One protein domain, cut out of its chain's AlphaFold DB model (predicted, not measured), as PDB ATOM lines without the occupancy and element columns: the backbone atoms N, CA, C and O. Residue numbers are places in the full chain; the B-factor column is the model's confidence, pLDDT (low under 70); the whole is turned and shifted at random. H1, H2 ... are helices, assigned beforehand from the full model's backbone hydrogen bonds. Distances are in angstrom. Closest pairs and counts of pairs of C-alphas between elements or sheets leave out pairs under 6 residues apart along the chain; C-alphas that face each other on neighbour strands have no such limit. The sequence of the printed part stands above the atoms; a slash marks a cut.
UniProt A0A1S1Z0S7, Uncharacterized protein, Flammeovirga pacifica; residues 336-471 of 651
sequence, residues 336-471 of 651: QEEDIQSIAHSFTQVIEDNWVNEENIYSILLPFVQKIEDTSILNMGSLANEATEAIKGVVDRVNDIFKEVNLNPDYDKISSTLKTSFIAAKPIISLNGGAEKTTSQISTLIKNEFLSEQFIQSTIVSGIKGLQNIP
ATOM      1  N   GLN A 336      13.113  22.295   0.607       64.38
ATOM      2  CA  GLN A 336      12.460  21.346  -0.291       64.38
ATOM      3  C   GLN A 336      13.392  20.206  -0.719       64.38
ATOM      4  O   GLN A 336      14.611  20.349  -0.783       64.38
ATOM      5  N   GLU A 337      12.809  19.057  -1.072       66.31
ATOM      6  CA  GLU A 337      13.586  17.870  -1.451       66.31
ATOM      7  C   GLU A 337      14.473  18.098  -2.687       66.31
ATOM      8  O   GLU A 337      15.569  17.549  -2.748       66.31
ATOM      9  N   GLU A 338      14.063  18.949  -3.630       63.28
ATOM     10  CA  GLU A 338      14.878  19.311  -4.799       63.28
ATOM     11  C   GLU A 338      16.163  20.064  -4.398       63.28
ATOM     12  O   GLU A 338      17.245  19.758  -4.908       63.28
ATOM     13  N   ASP A 339      16.082  20.965  -3.413       58.28
ATOM     14  CA  ASP A 339      17.239  21.683  -2.868       58.28
ATOM     15  C   ASP A 339      18.147  20.745  -2.058       58.28
ATOM     16  O   ASP A 339      19.369  20.781  -2.208       58.28
ATOM     17  N   ILE A 340      17.567  19.838  -1.261       54.53
ATOM     18  CA  ILE A 340      18.320  18.806  -0.525       54.53
ATOM     19  C   ILE A 340      19.072  17.887  -1.497       54.53
ATOM     20  O   ILE A 340      20.225  17.549  -1.239       54.53
ATOM     21  N   GLN A 341      18.460  17.504  -2.621       57.03
ATOM     22  CA  GLN A 341      19.114  16.701  -3.660       57.03
ATOM     23  C   GLN A 341      20.246  17.474  -4.351       57.03
ATOM     24  O   GLN A 341      21.311  16.907  -4.575       57.03
ATOM     25  N   SER A 342      20.056  18.767  -4.635       54.78
ATOM     26  CA  SER A 342      21.086  19.647  -5.210       54.78
ATOM     27  C   SER A 342      22.295  19.820  -4.278       54.78
ATOM     28  O   SER A 342      23.454  19.678  -4.690       54.78
ATOM     29  N   ILE A 343      22.035  20.036  -2.984       52.56
ATOM     30  CA  ILE A 343      23.060  20.093  -1.936       52.56
ATOM     31  C   ILE A 343      23.764  18.736  -1.822       52.56
ATOM     32  O   ILE A 343      24.988  18.678  -1.905       52.56
ATOM     33  N   ALA A 344      23.020  17.635  -1.699       52.56
ATOM     34  CA  ALA A 344      23.598  16.300  -1.571       52.56
ATOM     35  C   ALA A 344      24.437  15.895  -2.790       52.56
ATOM     36  O   ALA A 344      25.488  15.287  -2.615       52.56
ATOM     37  N   HIS A 345      24.030  16.266  -4.007       52.41
ATOM     38  CA  HIS A 345      24.822  16.068  -5.221       52.41
ATOM     39  C   HIS A 345      26.133  16.871  -5.172       52.41
ATOM     40  O   HIS A 345      27.203  16.319  -5.410       52.41
ATOM     41  N   SER A 346      26.076  18.138  -4.746       50.47
ATOM     42  CA  SER A 346      27.267  18.984  -4.570       50.47
ATOM     43  C   SER A 346      28.240  18.410  -3.526       50.47
ATOM     44  O   SER A 346      29.446  18.350  -3.757       50.47
ATOM     45  N   PHE A 347      27.727  17.920  -2.390       45.94
ATOM     46  CA  PHE A 347      28.529  17.215  -1.382       45.94
ATOM     47  C   PHE A 347      29.065  15.869  -1.892       45.94
ATOM     48  O   PHE A 347      30.177  15.488  -1.541       45.94
ATOM     49  N   THR A 348      28.314  15.164  -2.741       55.78
ATOM     50  CA  THR A 348      28.747  13.899  -3.357       55.78
ATOM     51  C   THR A 348      29.923  14.116  -4.295       55.78
ATOM     52  O   THR A 348      30.914  13.406  -4.170       55.78
ATOM     53  N   GLN A 349      29.859  15.128  -5.165       54.75
ATOM     54  CA  GLN A 349      30.977  15.513  -6.033       54.75
ATOM     55  C   GLN A 349      32.221  15.848  -5.207       54.75
ATOM     56  O   GLN A 349      33.285  15.286  -5.442       54.75
ATOM     57  N   VAL A 350      32.071  16.662  -4.153       48.03
ATOM     58  CA  VAL A 350      33.169  16.959  -3.219       48.03
ATOM     59  C   VAL A 350      33.725  15.683  -2.571       48.03
ATOM     60  O   VAL A 350      34.943  15.577  -2.411       48.03
ATOM     61  N   ILE A 351      32.876  14.705  -2.230       50.12
ATOM     62  CA  ILE A 351      33.312  13.438  -1.632       50.12
ATOM     63  C   ILE A 351      34.059  12.545  -2.634       50.12
ATOM     64  O   ILE A 351      35.125  12.012  -2.302       50.12
ATOM     65  N   GLU A 352      33.546  12.399  -3.855       61.25
ATOM     66  CA  GLU A 352      34.209  11.633  -4.910       61.25
ATOM     67  C   GLU A 352      35.547  12.278  -5.300       61.25
ATOM     68  O   GLU A 352      36.586  11.623  -5.208       61.25
ATOM     69  N   ASP A 353      35.562  13.571  -5.637       57.19
ATOM     70  CA  ASP A 353      36.749  14.291  -6.121       57.19
ATOM     71  C   ASP A 353      37.931  14.239  -5.137       57.19
ATOM     72  O   ASP A 353      39.087  14.165  -5.551       57.19
ATOM     73  N   ASN A 354      37.666  14.237  -3.825       48.72
ATOM     74  CA  ASN A 354      38.713  14.368  -2.803       48.72
ATOM     75  C   ASN A 354      39.086  13.059  -2.088       48.72
ATOM     76  O   ASN A 354      40.209  12.953  -1.570       48.72
ATOM     77  N   TRP A 355      38.188  12.069  -2.041       61.41
ATOM     78  CA  TRP A 355      38.417  10.818  -1.303       61.41
ATOM     79  C   TRP A 355      37.954   9.570  -2.061       61.41
ATOM     80  O   TRP A 355      38.694   8.590  -2.100       61.41
ATOM     81  N   VAL A 356      36.778   9.595  -2.694       64.75
ATOM     82  CA  VAL A 356      36.117   8.392  -3.233       64.75
ATOM     83  C   VAL A 356      36.111   8.374  -4.768       64.75
ATOM     84  O   VAL A 356      35.074   8.291  -5.417       64.75
ATOM     85  N   ASN A 357      37.298   8.451  -5.370       74.50
ATOM     86  CA  ASN A 357      37.500   8.352  -6.819       74.50
ATOM     87  C   ASN A 357      38.428   7.190  -7.197       74.50
ATOM     88  O   ASN A 357      39.064   6.566  -6.346       74.50
ATOM     89  N   GLU A 358      38.499   6.900  -8.499       75.44
ATOM     90  CA  GLU A 358      39.275   5.777  -9.027       75.44
ATOM     91  C   GLU A 358      40.779   5.904  -8.743       75.44
ATOM     92  O   GLU A 358      41.409   4.887  -8.487       75.44
ATOM     93  N   GLU A 359      41.349   7.115  -8.725       77.44
ATOM     94  CA  GLU A 359      42.779   7.364  -8.473       77.44
ATOM     95  C   GLU A 359      43.160   7.156  -6.996       77.44
ATOM     96  O   GLU A 359      44.187   6.544  -6.684       77.44
ATOM     97  N   ASN A 360      42.298   7.584  -6.072       71.38
ATOM     98  CA  ASN A 360      42.455   7.316  -4.645       71.38
ATOM     99  C   ASN A 360      42.298   5.816  -4.347       71.38
ATOM    100  O   ASN A 360      43.173   5.226  -3.713       71.38
ATOM    101  N   ILE A 361      41.240   5.170  -4.854       78.12
ATOM    102  CA  ILE A 361      41.023   3.721  -4.680       78.12
ATOM    103  C   ILE A 361      42.164   2.916  -5.328       78.12
ATOM    104  O   ILE A 361      42.635   1.942  -4.741       78.12
ATOM    105  N   TYR A 362      42.694   3.375  -6.464       85.81
ATOM    106  CA  TYR A 362      43.894   2.825  -7.091       85.81
ATOM    107  C   TYR A 362      45.116   2.905  -6.187       85.81
ATOM    108  O   TYR A 362      45.780   1.896  -5.952       85.81
ATOM    109  N   SER A 363      45.395   4.085  -5.640       78.38
ATOM    110  CA  SER A 363      46.557   4.309  -4.778       78.38
ATOM    111  C   SER A 363      46.498   3.461  -3.501       78.38
ATOM    112  O   SER A 363      47.528   2.987  -3.026       78.38
ATOM    113  N   ILE A 364      45.291   3.206  -2.987       84.62
ATOM    114  CA  ILE A 364      45.035   2.327  -1.837       84.62
ATOM    115  C   ILE A 364      45.236   0.853  -2.200       84.62
ATOM    116  O   ILE A 364      45.806   0.104  -1.412       84.62
ATOM    117  N   LEU A 365      44.771   0.416  -3.374       81.19
ATOM    118  CA  LEU A 365      44.806  -0.992  -3.774       81.19
ATOM    119  C   LEU A 365      46.152  -1.439  -4.362       81.19
ATOM    120  O   LEU A 365      46.501  -2.613  -4.211       81.19
ATOM    121  N   LEU A 366      46.930  -0.541  -4.977       88.81
ATOM    122  CA  LEU A 366      48.196  -0.872  -5.646       88.81
ATOM    123  C   LEU A 366      49.182  -1.664  -4.759       88.81
ATOM    124  O   LEU A 366      49.671  -2.696  -5.228       88.81
ATOM    125  N   PRO A 367      49.440  -1.296  -3.483       87.94
ATOM    126  CA  PRO A 367      50.388  -2.022  -2.628       87.94
ATOM    127  C   PRO A 367      49.932  -3.441  -2.266       87.94
ATOM    128  O   PRO A 367      50.755  -4.284  -1.902       87.94
ATOM    129  N   PHE A 368      48.629  -3.725  -2.346       92.06
ATOM    130  CA  PHE A 368      48.080  -5.068  -2.159       92.06
ATOM    131  C   PHE A 368      48.114  -5.851  -3.471       92.06
ATOM    132  O   PHE A 368      48.529  -7.007  -3.484       92.06
ATOM    133  N   VAL A 369      47.776  -5.209  -4.593       86.31
ATOM    134  CA  VAL A 369      47.817  -5.825  -5.927       86.31
ATOM    135  C   VAL A 369      49.244  -6.212  -6.334       86.31
ATOM    136  O   VAL A 369      49.444  -7.293  -6.884       86.31
ATOM    137  N   GLN A 370      50.255  -5.412  -5.987       88.75
ATOM    138  CA  GLN A 370      51.669  -5.751  -6.199       88.75
ATOM    139  C   GLN A 370      52.099  -7.025  -5.445       88.75
ATOM    140  O   GLN A 370      52.860  -7.828  -5.976       88.75
ATOM    141  N   LYS A 371      51.552  -7.283  -4.248       90.25
ATOM    142  CA  LYS A 371      51.856  -8.487  -3.451       90.25
ATOM    143  C   LYS A 371      51.210  -9.768  -3.998       90.25
ATOM    144  O   LYS A 371      51.498 -10.852  -3.484       90.25
ATOM    145  N   ILE A 372      50.339  -9.693  -5.009       87.38
ATOM    146  CA  ILE A 372      49.614 -10.858  -5.543       87.38
ATOM    147  C   ILE A 372      50.566 -11.906  -6.134       87.38
ATOM    148  O   ILE A 372      50.286 -13.100  -5.999       87.38
ATOM    149  N   GLU A 373      51.674 -11.517  -6.773       81.81
ATOM    150  CA  GLU A 373      52.617 -12.476  -7.381       81.81
ATOM    151  C   GLU A 373      53.311 -13.355  -6.334       81.81
ATOM    152  O   GLU A 373      53.346 -14.579  -6.492       81.81
ATOM    153  N   ASP A 374      53.711 -12.777  -5.202       84.12
ATOM    154  CA  ASP A 374      54.387 -13.496  -4.116       84.12
ATOM    155  C   ASP A 374      53.412 -14.144  -3.112       84.12
ATOM    156  O   ASP A 374      53.739 -15.127  -2.443       84.12
ATOM    157  N   THR A 375      52.166 -13.664  -3.031       83.62
ATOM    158  CA  THR A 375      51.166 -14.190  -2.084       83.62
ATOM    159  C   THR A 375      50.582 -15.527  -2.545       83.62
ATOM    160  O   THR A 375      49.989 -15.639  -3.621       83.62
ATOM    161  N   SER A 376      50.691 -16.571  -1.717       84.75
ATOM    162  CA  SER A 376      50.053 -17.875  -1.973       84.75
ATOM    163  C   SER A 376      48.533 -17.746  -2.140       84.75
ATOM    164  O   SER A 376      47.885 -17.007  -1.402       84.75
ATOM    165  N   ILE A 377      47.934 -18.530  -3.046       79.25
ATOM    166  CA  ILE A 377      46.475 -18.543  -3.291       79.25
ATOM    167  C   ILE A 377      45.687 -18.814  -1.997       79.25
ATOM    168  O   ILE A 377      44.618 -18.239  -1.795       79.25
ATOM    169  N   LEU A 378      46.232 -19.632  -1.088       75.94
ATOM    170  CA  LEU A 378      45.615 -19.925   0.213       75.94
ATOM    171  C   LEU A 378      45.554 -18.694   1.137       75.94
ATOM    172  O   LEU A 378      44.629 -18.580   1.936       75.94
ATOM    173  N   ASN A 379      46.491 -17.753   0.986       83.94
ATOM    174  CA  ASN A 379      46.596 -16.538   1.797       83.94
ATOM    175  C   ASN A 379      45.907 -15.326   1.145       83.94
ATOM    176  O   ASN A 379      45.775 -14.285   1.784       83.94
ATOM    177  N   MET A 380      45.412 -15.455  -0.092       83.31
ATOM    178  CA  MET A 380      44.814 -14.348  -0.852       83.31
ATOM    179  C   MET A 380      43.575 -13.733  -0.173       83.31
ATOM    180  O   MET A 380      43.234 -12.584  -0.427       83.31
ATOM    181  N   GLY A 381      42.912 -14.480   0.719       81.94
ATOM    182  CA  GLY A 381      41.832 -13.950   1.557       81.94
ATOM    183  C   GLY A 381      42.299 -12.983   2.653       81.94
ATOM    184  O   GLY A 381      41.561 -12.059   2.964       81.94
ATOM    185  N   SER A 382      43.509 -13.156   3.202       88.69
ATOM    186  CA  SER A 382      44.088 -12.195   4.158       88.69
ATOM    187  C   SER A 382      44.407 -10.888   3.445       88.69
ATOM    188  O   SER A 382      43.917  -9.837   3.839       88.69
ATOM    189  N   LEU A 383      45.104 -10.984   2.308       83.81
ATOM    190  CA  LEU A 383      45.476  -9.832   1.487       83.81
ATOM    191  C   LEU A 383      44.251  -9.025   1.018       83.81
ATOM    192  O   LEU A 383      44.304  -7.800   0.956       83.81
ATOM    193  N   ALA A 384      43.136  -9.700   0.717       88.94
ATOM    194  CA  ALA A 384      41.868  -9.051   0.396       88.94
ATOM    195  C   ALA A 384      41.231  -8.345   1.605       88.94
ATOM    196  O   ALA A 384      40.786  -7.214   1.456       88.94
ATOM    197  N   ASN A 385      41.233  -8.962   2.794       90.44
ATOM    198  CA  ASN A 385      40.757  -8.314   4.024       90.44
ATOM    199  C   ASN A 385      41.594  -7.074   4.377       90.44
ATOM    200  O   ASN A 385      41.037  -6.037   4.715       90.44
ATOM    201  N   GLU A 386      42.922  -7.163   4.263       89.06
ATOM    202  CA  GLU A 386      43.840  -6.040   4.495       89.06
ATOM    203  C   GLU A 386      43.550  -4.873   3.531       89.06
ATOM    204  O   GLU A 386      43.499  -3.717   3.947       89.06
ATOM    205  N   ALA A 387      43.265  -5.179   2.261       86.88
ATOM    206  CA  ALA A 387      42.835  -4.197   1.268       86.88
ATOM    207  C   ALA A 387      41.424  -3.622   1.549       86.88
ATOM    208  O   ALA A 387      41.185  -2.438   1.312       86.88
ATOM    209  N   THR A 388      40.495  -4.418   2.092       89.44
ATOM    210  CA  THR A 388      39.169  -3.946   2.534       89.44
ATOM    211  C   THR A 388      39.262  -2.994   3.718       89.44
ATOM    212  O   THR A 388      38.618  -1.949   3.682       89.44
ATOM    213  N   GLU A 389      40.077  -3.293   4.734       89.75
ATOM    214  CA  GLU A 389      40.291  -2.368   5.856       89.75
ATOM    215  C   GLU A 389      40.969  -1.066   5.390       89.75
ATOM    216  O   GLU A 389      40.652   0.006   5.900       89.75
ATOM    217  N   ALA A 390      41.827  -1.120   4.364       82.38
ATOM    218  CA  ALA A 390      42.409   0.080   3.761       82.38
ATOM    219  C   ALA A 390      41.367   0.951   3.020       82.38
ATOM    220  O   ALA A 390      41.412   2.177   3.123       82.38
ATOM    221  N   ILE A 391      40.391   0.343   2.328       78.75
ATOM    222  CA  ILE A 391      39.238   1.067   1.754       78.75
ATOM    223  C   ILE A 391      38.357   1.646   2.867       78.75
ATOM    224  O   ILE A 391      37.984   2.818   2.813       78.75
ATOM    225  N   LYS A 392      38.053   0.845   3.893       86.69
ATOM    226  CA  LYS A 392      37.273   1.261   5.061       86.69
ATOM    227  C   LYS A 392      37.897   2.462   5.762       86.69
ATOM    228  O   LYS A 392      37.183   3.416   6.030       86.69
ATOM    229  N   GLY A 393      39.221   2.508   5.914       73.19
ATOM    230  CA  GLY A 393      39.927   3.675   6.451       73.19
ATOM    231  C   GLY A 393      39.714   4.982   5.668       73.19
ATOM    232  O   GLY A 393      39.839   6.060   6.245       73.19
ATOM    233  N   VAL A 394      39.353   4.929   4.379       70.06
ATOM    234  CA  VAL A 394      38.960   6.125   3.610       70.06
ATOM    235  C   VAL A 394      37.491   6.478   3.800       70.06
ATOM    236  O   VAL A 394      37.173   7.660   3.908       70.06
ATOM    237  N   VAL A 395      36.607   5.491   3.907       69.56
ATOM    238  CA  VAL A 395      35.185   5.726   4.196       69.56
ATOM    239  C   VAL A 395      34.996   6.267   5.617       69.56
ATOM    240  O   VAL A 395      34.323   7.278   5.798       69.56
ATOM    241  N   ASP A 396      35.670   5.672   6.601       74.88
ATOM    242  CA  ASP A 396      35.720   6.141   7.987       74.88
ATOM    243  C   ASP A 396      36.250   7.587   8.043       74.88
ATOM    244  O   ASP A 396      35.690   8.424   8.743       74.88
ATOM    245  N   ARG A 397      37.239   7.943   7.207       58.94
ATOM    246  CA  ARG A 397      37.735   9.325   7.088       58.94
ATOM    247  C   ARG A 397      36.718  10.292   6.475       58.94
ATOM    248  O   ARG A 397      36.673  11.449   6.887       58.94
ATOM    249  N   VAL A 398      35.907   9.856   5.509       50.38
ATOM    250  CA  VAL A 398      34.782  10.659   4.994       50.38
ATOM    251  C   VAL A 398      33.731  10.849   6.092       50.38
ATOM    252  O   VAL A 398      33.235  11.961   6.264       50.38
ATOM    253  N   ASN A 399      33.460   9.819   6.894       55.59
ATOM    254  CA  ASN A 399      32.542   9.895   8.031       55.59
ATOM    255  C   ASN A 399      33.067  10.795   9.158       55.59
ATOM    256  O   ASN A 399      32.298  11.556   9.725       55.59
ATOM    257  N   ASP A 400      34.364  10.789   9.461       55.94
ATOM    258  CA  ASP A 400      34.942  11.673  10.482       55.94
ATOM    259  C   ASP A 400      34.867  13.157  10.090       55.94
ATOM    260  O   ASP A 400      34.667  14.018  10.955       55.94
ATOM    261  N   ILE A 401      35.001  13.455   8.791       44.06
ATOM    262  CA  ILE A 401      34.848  14.804   8.221       44.06
ATOM    263  C   ILE A 401      33.364  15.201   8.167       44.06
ATOM    264  O   ILE A 401      33.013  16.330   8.509       44.06
ATOM    265  N   PHE A 402      32.488  14.274   7.776       46.69
ATOM    266  CA  PHE A 402      31.050  14.483   7.624       46.69
ATOM    267  C   PHE A 402      30.263  13.533   8.545       46.69
ATOM    268  O   PHE A 402      29.614  12.591   8.091       46.69
ATOM    269  N   LYS A 403      30.306  13.797   9.857       52.47
ATOM    270  CA  LYS A 403      29.794  12.892  10.916       52.47
ATOM    271  C   LYS A 403      28.329  12.486  10.777       52.47
ATOM    272  O   LYS A 403      27.972  11.366  11.123       52.47
ATOM    273  N   GLU A 404      27.513  13.360  10.198       51.88
ATOM    274  CA  GLU A 404      26.085  13.121   9.954       51.88
ATOM    275  C   GLU A 404      25.799  12.391   8.620       51.88
ATOM    276  O   GLU A 404      24.645  12.088   8.321       51.88
ATOM    277  N   VAL A 405      26.823  12.115   7.799       56.38
ATOM    278  CA  VAL A 405      26.680  11.405   6.511       56.38
ATOM    279  C   VAL A 405      26.792   9.891   6.680       56.38
ATOM    280  O   VAL A 405      26.034   9.180   6.035       56.38
ATOM    281  N   ASN A 406      27.675   9.388   7.552       68.06
ATOM    282  CA  ASN A 406      27.729   7.976   7.968       68.06
ATOM    283  C   ASN A 406      27.627   6.941   6.811       68.06
ATOM    284  O   ASN A 406      26.785   6.038   6.819       68.06
ATOM    285  N   LEU A 407      28.494   7.075   5.803       72.00
ATOM    286  CA  LEU A 407      28.677   6.100   4.729       72.00
ATOM    287  C   LEU A 407      29.086   4.740   5.311       72.00
ATOM    288  O   LEU A 407      30.144   4.611   5.921       72.00
ATOM    289  N   ASN A 408      28.278   3.707   5.083       83.25
ATOM    290  CA  ASN A 408      28.563   2.352   5.557       83.25
ATOM    291  C   ASN A 408      28.347   1.319   4.434       83.25
ATOM    292  O   ASN A 408      27.282   0.696   4.370       83.25
ATOM    293  N   PRO A 409      29.301   1.186   3.491       81.25
ATOM    294  CA  PRO A 409      29.229   0.218   2.405       81.25
ATOM    295  C   PRO A 409      29.410  -1.218   2.918       81.25
ATOM    296  O   PRO A 409      29.866  -1.469   4.032       81.25
ATOM    297  N   ASP A 410      29.054  -2.190   2.081       87.31
ATOM    298  CA  ASP A 410      29.095  -3.610   2.433       87.31
ATOM    299  C   ASP A 410      30.532  -4.167   2.375       87.31
ATOM    300  O   ASP A 410      30.969  -4.729   1.366       87.31
ATOM    301  N   TYR A 411      31.282  -3.981   3.463       91.06
ATOM    302  CA  TYR A 411      32.681  -4.407   3.579       91.06
ATOM    303  C   TYR A 411      32.883  -5.920   3.390       91.06
ATOM    304  O   TYR A 411      33.872  -6.329   2.776       91.06
ATOM    305  N   ASP A 412      31.929  -6.753   3.821       88.25
ATOM    306  CA  ASP A 412      31.975  -8.205   3.610       88.25
ATOM    307  C   ASP A 412      31.935  -8.549   2.110       88.25
ATOM    308  O   ASP A 412      32.707  -9.391   1.628       88.25
ATOM    309  N   LYS A 413      31.081  -7.865   1.332       87.69
ATOM    310  CA  LYS A 413      31.083  -7.998  -0.133       87.69
ATOM    311  C   LYS A 413      32.346  -7.419  -0.770       87.69
ATOM    312  O   LYS A 413      32.885  -8.077  -1.659       87.69
ATOM    313  N   ILE A 414      32.852  -6.267  -0.313       87.62
ATOM    314  CA  ILE A 414      34.111  -5.681  -0.819       87.62
ATOM    315  C   ILE A 414      35.259  -6.695  -0.688       87.62
ATOM    316  O   ILE A 414      35.941  -6.965  -1.678       87.62
ATOM    317  N   SER A 415      35.441  -7.317   0.485       88.88
ATOM    318  CA  SER A 415      36.472  -8.350   0.694       88.88
ATOM    319  C   SER A 415      36.283  -9.553  -0.233       88.88
ATOM    320  O   SER A 415      37.231 -10.008  -0.882       88.88
ATOM    321  N   SER A 416      35.048 -10.045  -0.367       86.12
ATOM    322  CA  SER A 416      34.726 -11.164  -1.259       86.12
ATOM    323  C   SER A 416      35.064 -10.864  -2.730       86.12
ATOM    324  O   SER A 416      35.675 -11.695  -3.420       86.12
ATOM    325  N   THR A 417      34.742  -9.654  -3.201       83.00
ATOM    326  CA  THR A 417      35.057  -9.180  -4.557       83.00
ATOM    327  C   THR A 417      36.565  -9.007  -4.753       83.00
ATOM    328  O   THR A 417      37.107  -9.534  -5.725       83.00
ATOM    329  N   LEU A 418      37.279  -8.375  -3.813       84.88
ATOM    330  CA  LEU A 418      38.740  -8.226  -3.875       84.88
ATOM    331  C   LEU A 418      39.456  -9.579  -3.896       84.88
ATOM    332  O   LEU A 418      40.304  -9.812  -4.753       84.88
ATOM    333  N   LYS A 419      39.068 -10.509  -3.018       86.56
ATOM    334  CA  LYS A 419      39.623 -11.869  -2.968       86.56
ATOM    335  C   LYS A 419      39.465 -12.593  -4.300       86.56
ATOM    336  O   LYS A 419      40.405 -13.234  -4.771       86.56
ATOM    337  N   THR A 420      38.287 -12.487  -4.912       83.19
ATOM    338  CA  THR A 420      37.998 -13.097  -6.216       83.19
ATOM    339  C   THR A 420      38.862 -12.472  -7.313       83.19
ATOM    340  O   THR A 420      39.515 -13.197  -8.068       83.19
ATOM    341  N   SER A 421      38.949 -11.141  -7.349       85.31
ATOM    342  CA  SER A 421      39.784 -10.397  -8.297       85.31
ATOM    343  C   SER A 421      41.275 -10.704  -8.148       85.31
ATOM    344  O   SER A 421      41.958 -10.912  -9.148       85.31
ATOM    345  N   PHE A 422      41.788 -10.814  -6.920       87.12
ATOM    346  CA  PHE A 422      43.199 -11.112  -6.666       87.12
ATOM    347  C   PHE A 422      43.575 -12.542  -7.087       87.12
ATOM    348  O   PHE A 422      44.628 -12.758  -7.694       87.12
ATOM    349  N   ILE A 423      42.699 -13.526  -6.837       80.12
ATOM    350  CA  ILE A 423      42.884 -14.906  -7.319       80.12
ATOM    351  C   ILE A 423      42.875 -14.951  -8.857       80.12
ATOM    352  O   ILE A 423      43.710 -15.637  -9.448       80.12
ATOM    353  N   ALA A 424      41.967 -14.212  -9.503       81.75
ATOM    354  CA  ALA A 424      41.872 -14.142 -10.961       81.75
ATOM    355  C   ALA A 424      43.070 -13.422 -11.611       81.75
ATOM    356  O   ALA A 424      43.504 -13.814 -12.694       81.75
ATOM    357  N   ALA A 425      43.627 -12.405 -10.946       82.50
ATOM    358  CA  ALA A 425      44.779 -11.650 -11.425       82.50
ATOM    359  C   ALA A 425      46.098 -12.435 -11.345       82.50
ATOM    360  O   ALA A 425      46.904 -12.362 -12.274       82.50
ATOM    361  N   LYS A 426      46.319 -13.215 -10.273       81.50
ATOM    362  CA  LYS A 426      47.602 -13.892  -9.997       81.50
ATOM    363  C   LYS A 426      48.272 -14.593 -11.198       81.50
ATOM    364  O   LYS A 426      49.469 -14.394 -11.367       81.50
ATOM    365  N   PRO A 427      47.587 -15.403 -12.031       76.88
ATOM    366  CA  PRO A 427      48.240 -16.096 -13.147       76.88
ATOM    367  C   PRO A 427      48.554 -15.212 -14.369       76.88
ATOM    368  O   PRO A 427      49.192 -15.700 -15.300       76.88
ATOM    369  N   ILE A 428      48.071 -13.964 -14.420       77.00
ATOM    370  CA  ILE A 428      48.125 -13.102 -15.618       77.00
ATOM    371  C   ILE A 428      48.664 -11.686 -15.367       77.00
ATOM    372  O   ILE A 428      48.870 -10.949 -16.331       77.00
ATOM    373  N   ILE A 429      48.893 -11.294 -14.114       78.12
ATOM    374  CA  ILE A 429      49.288  -9.936 -13.709       78.12
ATOM    375  C   ILE A 429      50.585  -9.466 -14.403       78.12
ATOM    376  O   ILE A 429      50.577  -8.422 -15.055       78.12
ATOM    377  N   SER A 430      51.639 -10.289 -14.440       71.62
ATOM    378  CA  SER A 430      52.877 -10.031 -15.204       71.62
ATOM    379  C   SER A 430      52.721 -10.088 -16.733       71.62
ATOM    380  O   SER A 430      53.574  -9.578 -17.458       71.62
ATOM    381  N   LEU A 431      51.636 -10.671 -17.257       67.81
ATOM    382  CA  LEU A 431      51.391 -10.820 -18.699       67.81
ATOM    383  C   LEU A 431      50.442  -9.755 -19.275       67.81
ATOM    384  O   LEU A 431      50.442  -9.529 -20.483       67.81
ATOM    385  N   ASN A 432      49.622  -9.107 -18.441       64.06
ATOM    386  CA  ASN A 432      48.508  -8.263 -18.886       64.06
ATOM    387  C   ASN A 432      48.659  -6.776 -18.511       64.06
ATOM    388  O   ASN A 432      47.661  -6.073 -18.340       64.06
ATOM    389  N   GLY A 433      49.895  -6.277 -18.451       62.59
ATOM    390  CA  GLY A 433      50.202  -4.871 -18.154       62.59
ATOM    391  C   GLY A 433      50.470  -4.569 -16.678       62.59
ATOM    392  O   GLY A 433      50.282  -3.428 -16.264       62.59
ATOM    393  N   GLY A 434      50.902  -5.571 -15.909       79.81
ATOM    394  CA  GLY A 434      51.446  -5.387 -14.569       79.81
ATOM    395  C   GLY A 434      50.404  -5.266 -13.463       79.81
ATOM    396  O   GLY A 434      49.185  -5.381 -13.667       79.81
ATOM    397  N   ALA A 435      50.918  -5.018 -12.260       82.06
ATOM    398  CA  ALA A 435      50.105  -4.709 -11.094       82.06
ATOM    399  C   ALA A 435      49.327  -3.402 -11.297       82.06
ATOM    400  O   ALA A 435      48.202  -3.277 -10.828       82.06
ATOM    401  N   GLU A 436      49.874  -2.472 -12.071       84.44
ATOM    402  CA  GLU A 436      49.315  -1.161 -12.373       84.44
ATOM    403  C   GLU A 436      47.980  -1.299 -13.116       84.44
ATOM    404  O   GLU A 436      46.924  -0.913 -12.611       84.44
ATOM    405  N   LYS A 437      47.971  -1.958 -14.282       84.00
ATOM    406  CA  LYS A 437      46.729  -2.147 -15.049       84.00
ATOM    407  C   LYS A 437      45.704  -3.010 -14.308       84.00
ATOM    408  O   LYS A 437      44.505  -2.751 -14.401       84.00
ATOM    409  N   THR A 438      46.170  -3.995 -13.545       82.81
ATOM    410  CA  THR A 438      45.319  -4.827 -12.681       82.81
ATOM    411  C   THR A 438      44.647  -3.985 -11.591       82.81
ATOM    412  O   THR A 438      43.442  -4.098 -11.378       82.81
ATOM    413  N   THR A 439      45.394  -3.083 -10.951       87.44
ATOM    414  CA  THR A 439      44.875  -2.183  -9.914       87.44
ATOM    415  C   THR A 439      43.806  -1.258 -10.474       87.44
ATOM    416  O   THR A 439      42.750  -1.131  -9.863       87.44
ATOM    417  N   SER A 440      44.015  -0.675 -11.661       87.75
ATOM    418  CA  SER A 440      43.013   0.174 -12.327       87.75
ATOM    419  C   SER A 440      41.682  -0.555 -12.510       87.75
ATOM    420  O   SER A 440      40.649  -0.054 -12.074       87.75
ATOM    421  N   GLN A 441      41.707  -1.784 -13.032       84.50
ATOM    422  CA  GLN A 441      40.490  -2.576 -13.243       84.50
ATOM    423  C   GLN A 441      39.749  -2.897 -11.938       84.50
ATOM    424  O   GLN A 441      38.523  -2.808 -11.887       84.50
ATOM    425  N   ILE A 442      40.480  -3.247 -10.876       84.50
ATOM    426  CA  ILE A 442      39.884  -3.556  -9.570       84.50
ATOM    427  C   ILE A 442      39.356  -2.279  -8.894       84.50
ATOM    428  O   ILE A 442      38.306  -2.312  -8.261       84.50
ATOM    429  N   SER A 443      40.021  -1.138  -9.075       82.31
ATOM    430  CA  SER A 443      39.627   0.138  -8.458       82.31
ATOM    431  C   SER A 443      38.354   0.708  -9.070       82.31
ATOM    432  O   SER A 443      37.448   1.097  -8.336       82.31
ATOM    433  N   THR A 444      38.236   0.660 -10.401       86.31
ATOM    434  CA  THR A 444      36.995   0.968 -11.127       86.31
ATOM    435  C   THR A 444      35.843   0.066 -10.665       86.31
ATOM    436  O   THR A 444      34.724   0.542 -10.481       86.31
ATOM    437  N   LEU A 445      36.095  -1.231 -10.434       83.06
ATOM    438  CA  LEU A 445      35.084  -2.166  -9.924       83.06
ATOM    439  C   LEU A 445      34.625  -1.791  -8.504       83.06
ATOM    440  O   LEU A 445      33.426  -1.679  -8.260       83.06
ATOM    441  N   ILE A 446      35.566  -1.546  -7.586       81.56
ATOM    442  CA  ILE A 446      35.249  -1.182  -6.198       81.56
ATOM    443  C   ILE A 446      34.524   0.164  -6.105       81.56
ATOM    444  O   ILE A 446      33.537   0.246  -5.369       81.56
ATOM    445  N   LYS A 447      34.942   1.188  -6.872       83.69
ATOM    446  CA  LYS A 447      34.221   2.470  -6.928       83.69
ATOM    447  C   LYS A 447      32.773   2.239  -7.362       83.69
ATOM    448  O   LYS A 447      31.842   2.587  -6.645       83.69
ATOM    449  N   ASN A 448      32.579   1.606  -8.517       83.06
ATOM    450  CA  ASN A 448      31.269   1.562  -9.160       83.06
ATOM    451  C   ASN A 448      30.262   0.623  -8.471       83.06
ATOM    452  O   ASN A 448      29.066   0.900  -8.525       83.06
ATOM    453  N   GLU A 449      30.708  -0.457  -7.816       79.12
ATOM    454  CA  GLU A 449      29.798  -1.401  -7.141       79.12
ATOM    455  C   GLU A 449      29.484  -1.045  -5.678       79.12
ATOM    456  O   GLU A 449      28.382  -1.343  -5.216       79.12
ATOM    457  N   PHE A 450      30.413  -0.418  -4.943       82.19
ATOM    458  CA  PHE A 450      30.290  -0.248  -3.483       82.19
ATOM    459  C   PHE A 450      30.395   1.195  -2.990       82.19
ATOM    460  O   PHE A 450      30.026   1.476  -1.852       82.19
ATOM    461  N   LEU A 451      30.910   2.100  -3.819       80.44
ATOM    462  CA  LEU A 451      31.295   3.461  -3.446       80.44
ATOM    463  C   LEU A 451      30.876   4.467  -4.529       80.44
ATOM    464  O   LEU A 451      31.610   5.392  -4.867       80.44
ATOM    465  N   SER A 452      29.698   4.242  -5.110       81.12
ATOM    466  CA  SER A 452      29.184   5.023  -6.229       81.12
ATOM    467  C   SER A 452      28.564   6.347  -5.785       81.12
ATOM    468  O   SER A 452      27.971   6.440  -4.706       81.12
ATOM    469  N   GLU A 453      28.609   7.337  -6.677       78.00
ATOM    470  CA  GLU A 453      27.894   8.616  -6.592       78.00
ATOM    471  C   GLU A 453      26.472   8.457  -6.016       78.00
ATOM    472  O   GLU A 453      26.110   9.100  -5.033       78.00
ATOM    473  N   GLN A 454      25.684   7.518  -6.554       79.62
ATOM    474  CA  GLN A 454      24.308   7.271  -6.108       79.62
ATOM    475  C   GLN A 454      24.216   6.800  -4.644       79.62
ATOM    476  O   GLN A 454      23.313   7.227  -3.918       79.62
ATOM    477  N   PHE A 455      25.124   5.924  -4.200       75.44
ATOM    478  CA  PHE A 455      25.172   5.455  -2.812       75.44
ATOM    479  C   PHE A 455      25.493   6.618  -1.865       75.44
ATOM    480  O   PHE A 455      24.737   6.878  -0.924       75.44
ATOM    481  N   ILE A 456      26.550   7.371  -2.173       67.88
ATOM    482  CA  ILE A 456      27.008   8.521  -1.385       67.88
ATOM    483  C   ILE A 456      25.896   9.581  -1.287       67.88
ATOM    484  O   ILE A 456      25.484   9.935  -0.179       67.88
ATOM    485  N   GLN A 457      25.321   9.995  -2.423       70.62
ATOM    486  CA  GLN A 457      24.250  10.995  -2.478       70.62
ATOM    487  C   GLN A 457      23.025  10.581  -1.657       70.62
ATOM    488  O   GLN A 457      22.517  11.373  -0.859       70.62
ATOM    489  N   SER A 458      22.566   9.332  -1.798       71.31
ATOM    490  CA  SER A 458      21.395   8.834  -1.062       71.31
ATOM    491  C   SER A 458      21.585   8.852   0.461       71.31
ATOM    492  O   SER A 458      20.628   9.083   1.209       71.31
ATOM    493  N   THR A 459      22.824   8.674   0.923       65.56
ATOM    494  CA  THR A 459      23.155   8.681   2.349       65.56
ATOM    495  C   THR A 459      23.172  10.115   2.895       65.56
ATOM    496  O   THR A 459      22.557  10.384   3.925       65.56
ATOM    497  N   ILE A 460      23.737  11.075   2.148       55.81
ATOM    498  CA  ILE A 460      23.733  12.508   2.505       55.81
ATOM    499  C   ILE A 460      22.305  13.071   2.582       55.81
ATOM    500  O   ILE A 460      21.962  13.744   3.553       55.81
ATOM    501  N   VAL A 461      21.442  12.760   1.603       63.16
ATOM    502  CA  VAL A 461      20.015  13.154   1.626       63.16
ATOM    503  C   VAL A 461      19.326  12.636   2.890       63.16
ATOM    504  O   VAL A 461      18.533  13.350   3.506       63.16
ATOM    505  N   SER A 462      19.642  11.403   3.294       61.66
ATOM    506  CA  SER A 462      19.077  10.781   4.495       61.66
ATOM    507  C   SER A 462      19.557  11.472   5.780       61.66
ATOM    508  O   SER A 462      18.742  11.709   6.671       61.66
ATOM    509  N   GLY A 463      20.833  11.865   5.852       54.88
ATOM    510  CA  GLY A 463      21.395  12.642   6.966       54.88
ATOM    511  C   GLY A 463      20.769  14.036   7.102       54.88
ATOM    512  O   GLY A 463      20.311  14.402   8.184       54.88
ATOM    513  N   ILE A 464      20.644  14.784   5.998       52.84
ATOM    514  CA  ILE A 464      20.012  16.120   5.990       52.84
ATOM    515  C   ILE A 464      18.552  16.033   6.458       52.84
ATOM    516  O   ILE A 464      18.145  16.779   7.350       52.84
ATOM    517  N   LYS A 465      17.779  15.072   5.932       58.31
ATOM    518  CA  LYS A 465      16.407  14.815   6.396       58.31
ATOM    519  C   LYS A 465      16.364  14.378   7.866       58.31
ATOM    520  O   LYS A 465      15.409  14.701   8.565       58.31
ATOM    521  N   GLY A 466      17.382  13.677   8.365       55.72
ATOM    522  CA  GLY A 466      17.530  13.361   9.788       55.72
ATOM    523  C   GLY A 466      17.616  14.615  10.664       55.72
ATOM    524  O   GLY A 466      16.883  14.724  11.647       55.72
ATOM    525  N   LEU A 467      18.435  15.593  10.265       51.47
ATOM    526  CA  LEU A 467      18.601  16.868  10.975       51.47
ATOM    527  C   LEU A 467      17.336  17.741  10.937       51.47
ATOM    528  O   LEU A 467      16.982  18.338  11.953       51.47
ATOM    529  N   GLN A 468      16.617  17.775   9.809       51.25
ATOM    530  CA  GLN A 468      15.342  18.503   9.686       51.25
ATOM    531  C   GLN A 468      14.240  17.985  10.629       51.25
ATOM    532  O   GLN A 468      13.319  18.725  10.959       51.25
ATOM    533  N   ASN A 469      14.329  16.731  11.090       59.38
ATOM    534  CA  ASN A 469      13.356  16.136  12.012       59.38
ATOM    535  C   ASN A 469      13.626  16.455  13.500       59.38
ATOM    536  O   ASN A 469      12.885  15.983  14.364       59.38
ATOM    537  N   ILE A 470      14.668  17.229  13.830       52.12
ATOM    538  CA  ILE A 470      14.947  17.664  15.208       52.12
ATOM    539  C   ILE A 470      14.017  18.843  15.559       52.12
ATOM    540  O   ILE A 470      14.113  19.881  14.902       52.12
ATOM    541  N   PRO A 471      13.154  18.754  16.595       56.75
ATOM    542  CA  PRO A 471      12.230  19.838  16.936       56.75
ATOM    543  C   PRO A 471      12.950  21.116  17.383       56.75
ATOM    544  O   PRO A 471      13.829  21.067  18.249       56.75
TER     545      PRO A 471
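AT A GLANCE: This is residues 336 to 471 of the 651 residues of an uncharacterized protein of Flammeovirga pacifica (UniProt A0A1S1Z0S7). What shape do these atoms make? They make a rod of helices, with H2, H3, H4 and H5 packed together toward one end and H1 and H6 as a steeply tilted pair toward the other; H3 reaches from the four toward H1. What is it made of? The 136 printed residues have six named helices, H1 to H6 in chain order, and no named strand: all helix. How large is it? It is only just compact, close to loose, with a radius of gyration of the C-alphas of 16.9 A and spans of 58 by 24 by 19 A.

HOW THE PARTS SIT: What touches the longest helix? H3, residues 377 to 401, touches H4, residues 411 to 425, closest at the C-alphas of Ala 384 and Lys 419, 4.9 A; this hairpin has a steep tilt of 44 degrees. With residues 380 to 391 alone, H3 touches H2, residues 358 to 372, closest at the C-alphas of Leu 365 and Ala 387, 6.3 A, a hairpin at a shallow tilt of 24 degrees. Where is H5? H5, residues 434 to 450, touches H2 at a steep tilt of 53 degrees, closest at the C-alphas of Tyr 362 and Ser 443, 5.2 A. And the other pair? H1, residues 337 to 354, touches H6, residues 453 to 468, at a steep tilt of 52 degrees, closest at the C-alphas of Ala 344 and Gln 457, 5.4 A. Are the helix backbones complete? Every O i to N i+4 pair is within hydrogen-bond range in H1, H4, H5 and H6, but 7 of 11 in H2 and 18 of 21 in H3.

IN THESE COORDINATES: Where do the helices begin and end? H1 begins at C-alpha 337 (13.586, 17.870, -1.451), and H6 ends at C-alpha 468 (15.342, 18.503, 9.686). How long are the longer ones? From first to last C-alpha, H3 measures 37.1 A, H1 25.4 A and H5 24.4 A.

THE WHOLE: Is it unbroken? The printed part has no cut, and no link is long. Where is confidence low? Residues 336 to 356, 397 to 406 and 459 to 471 are among those under 70.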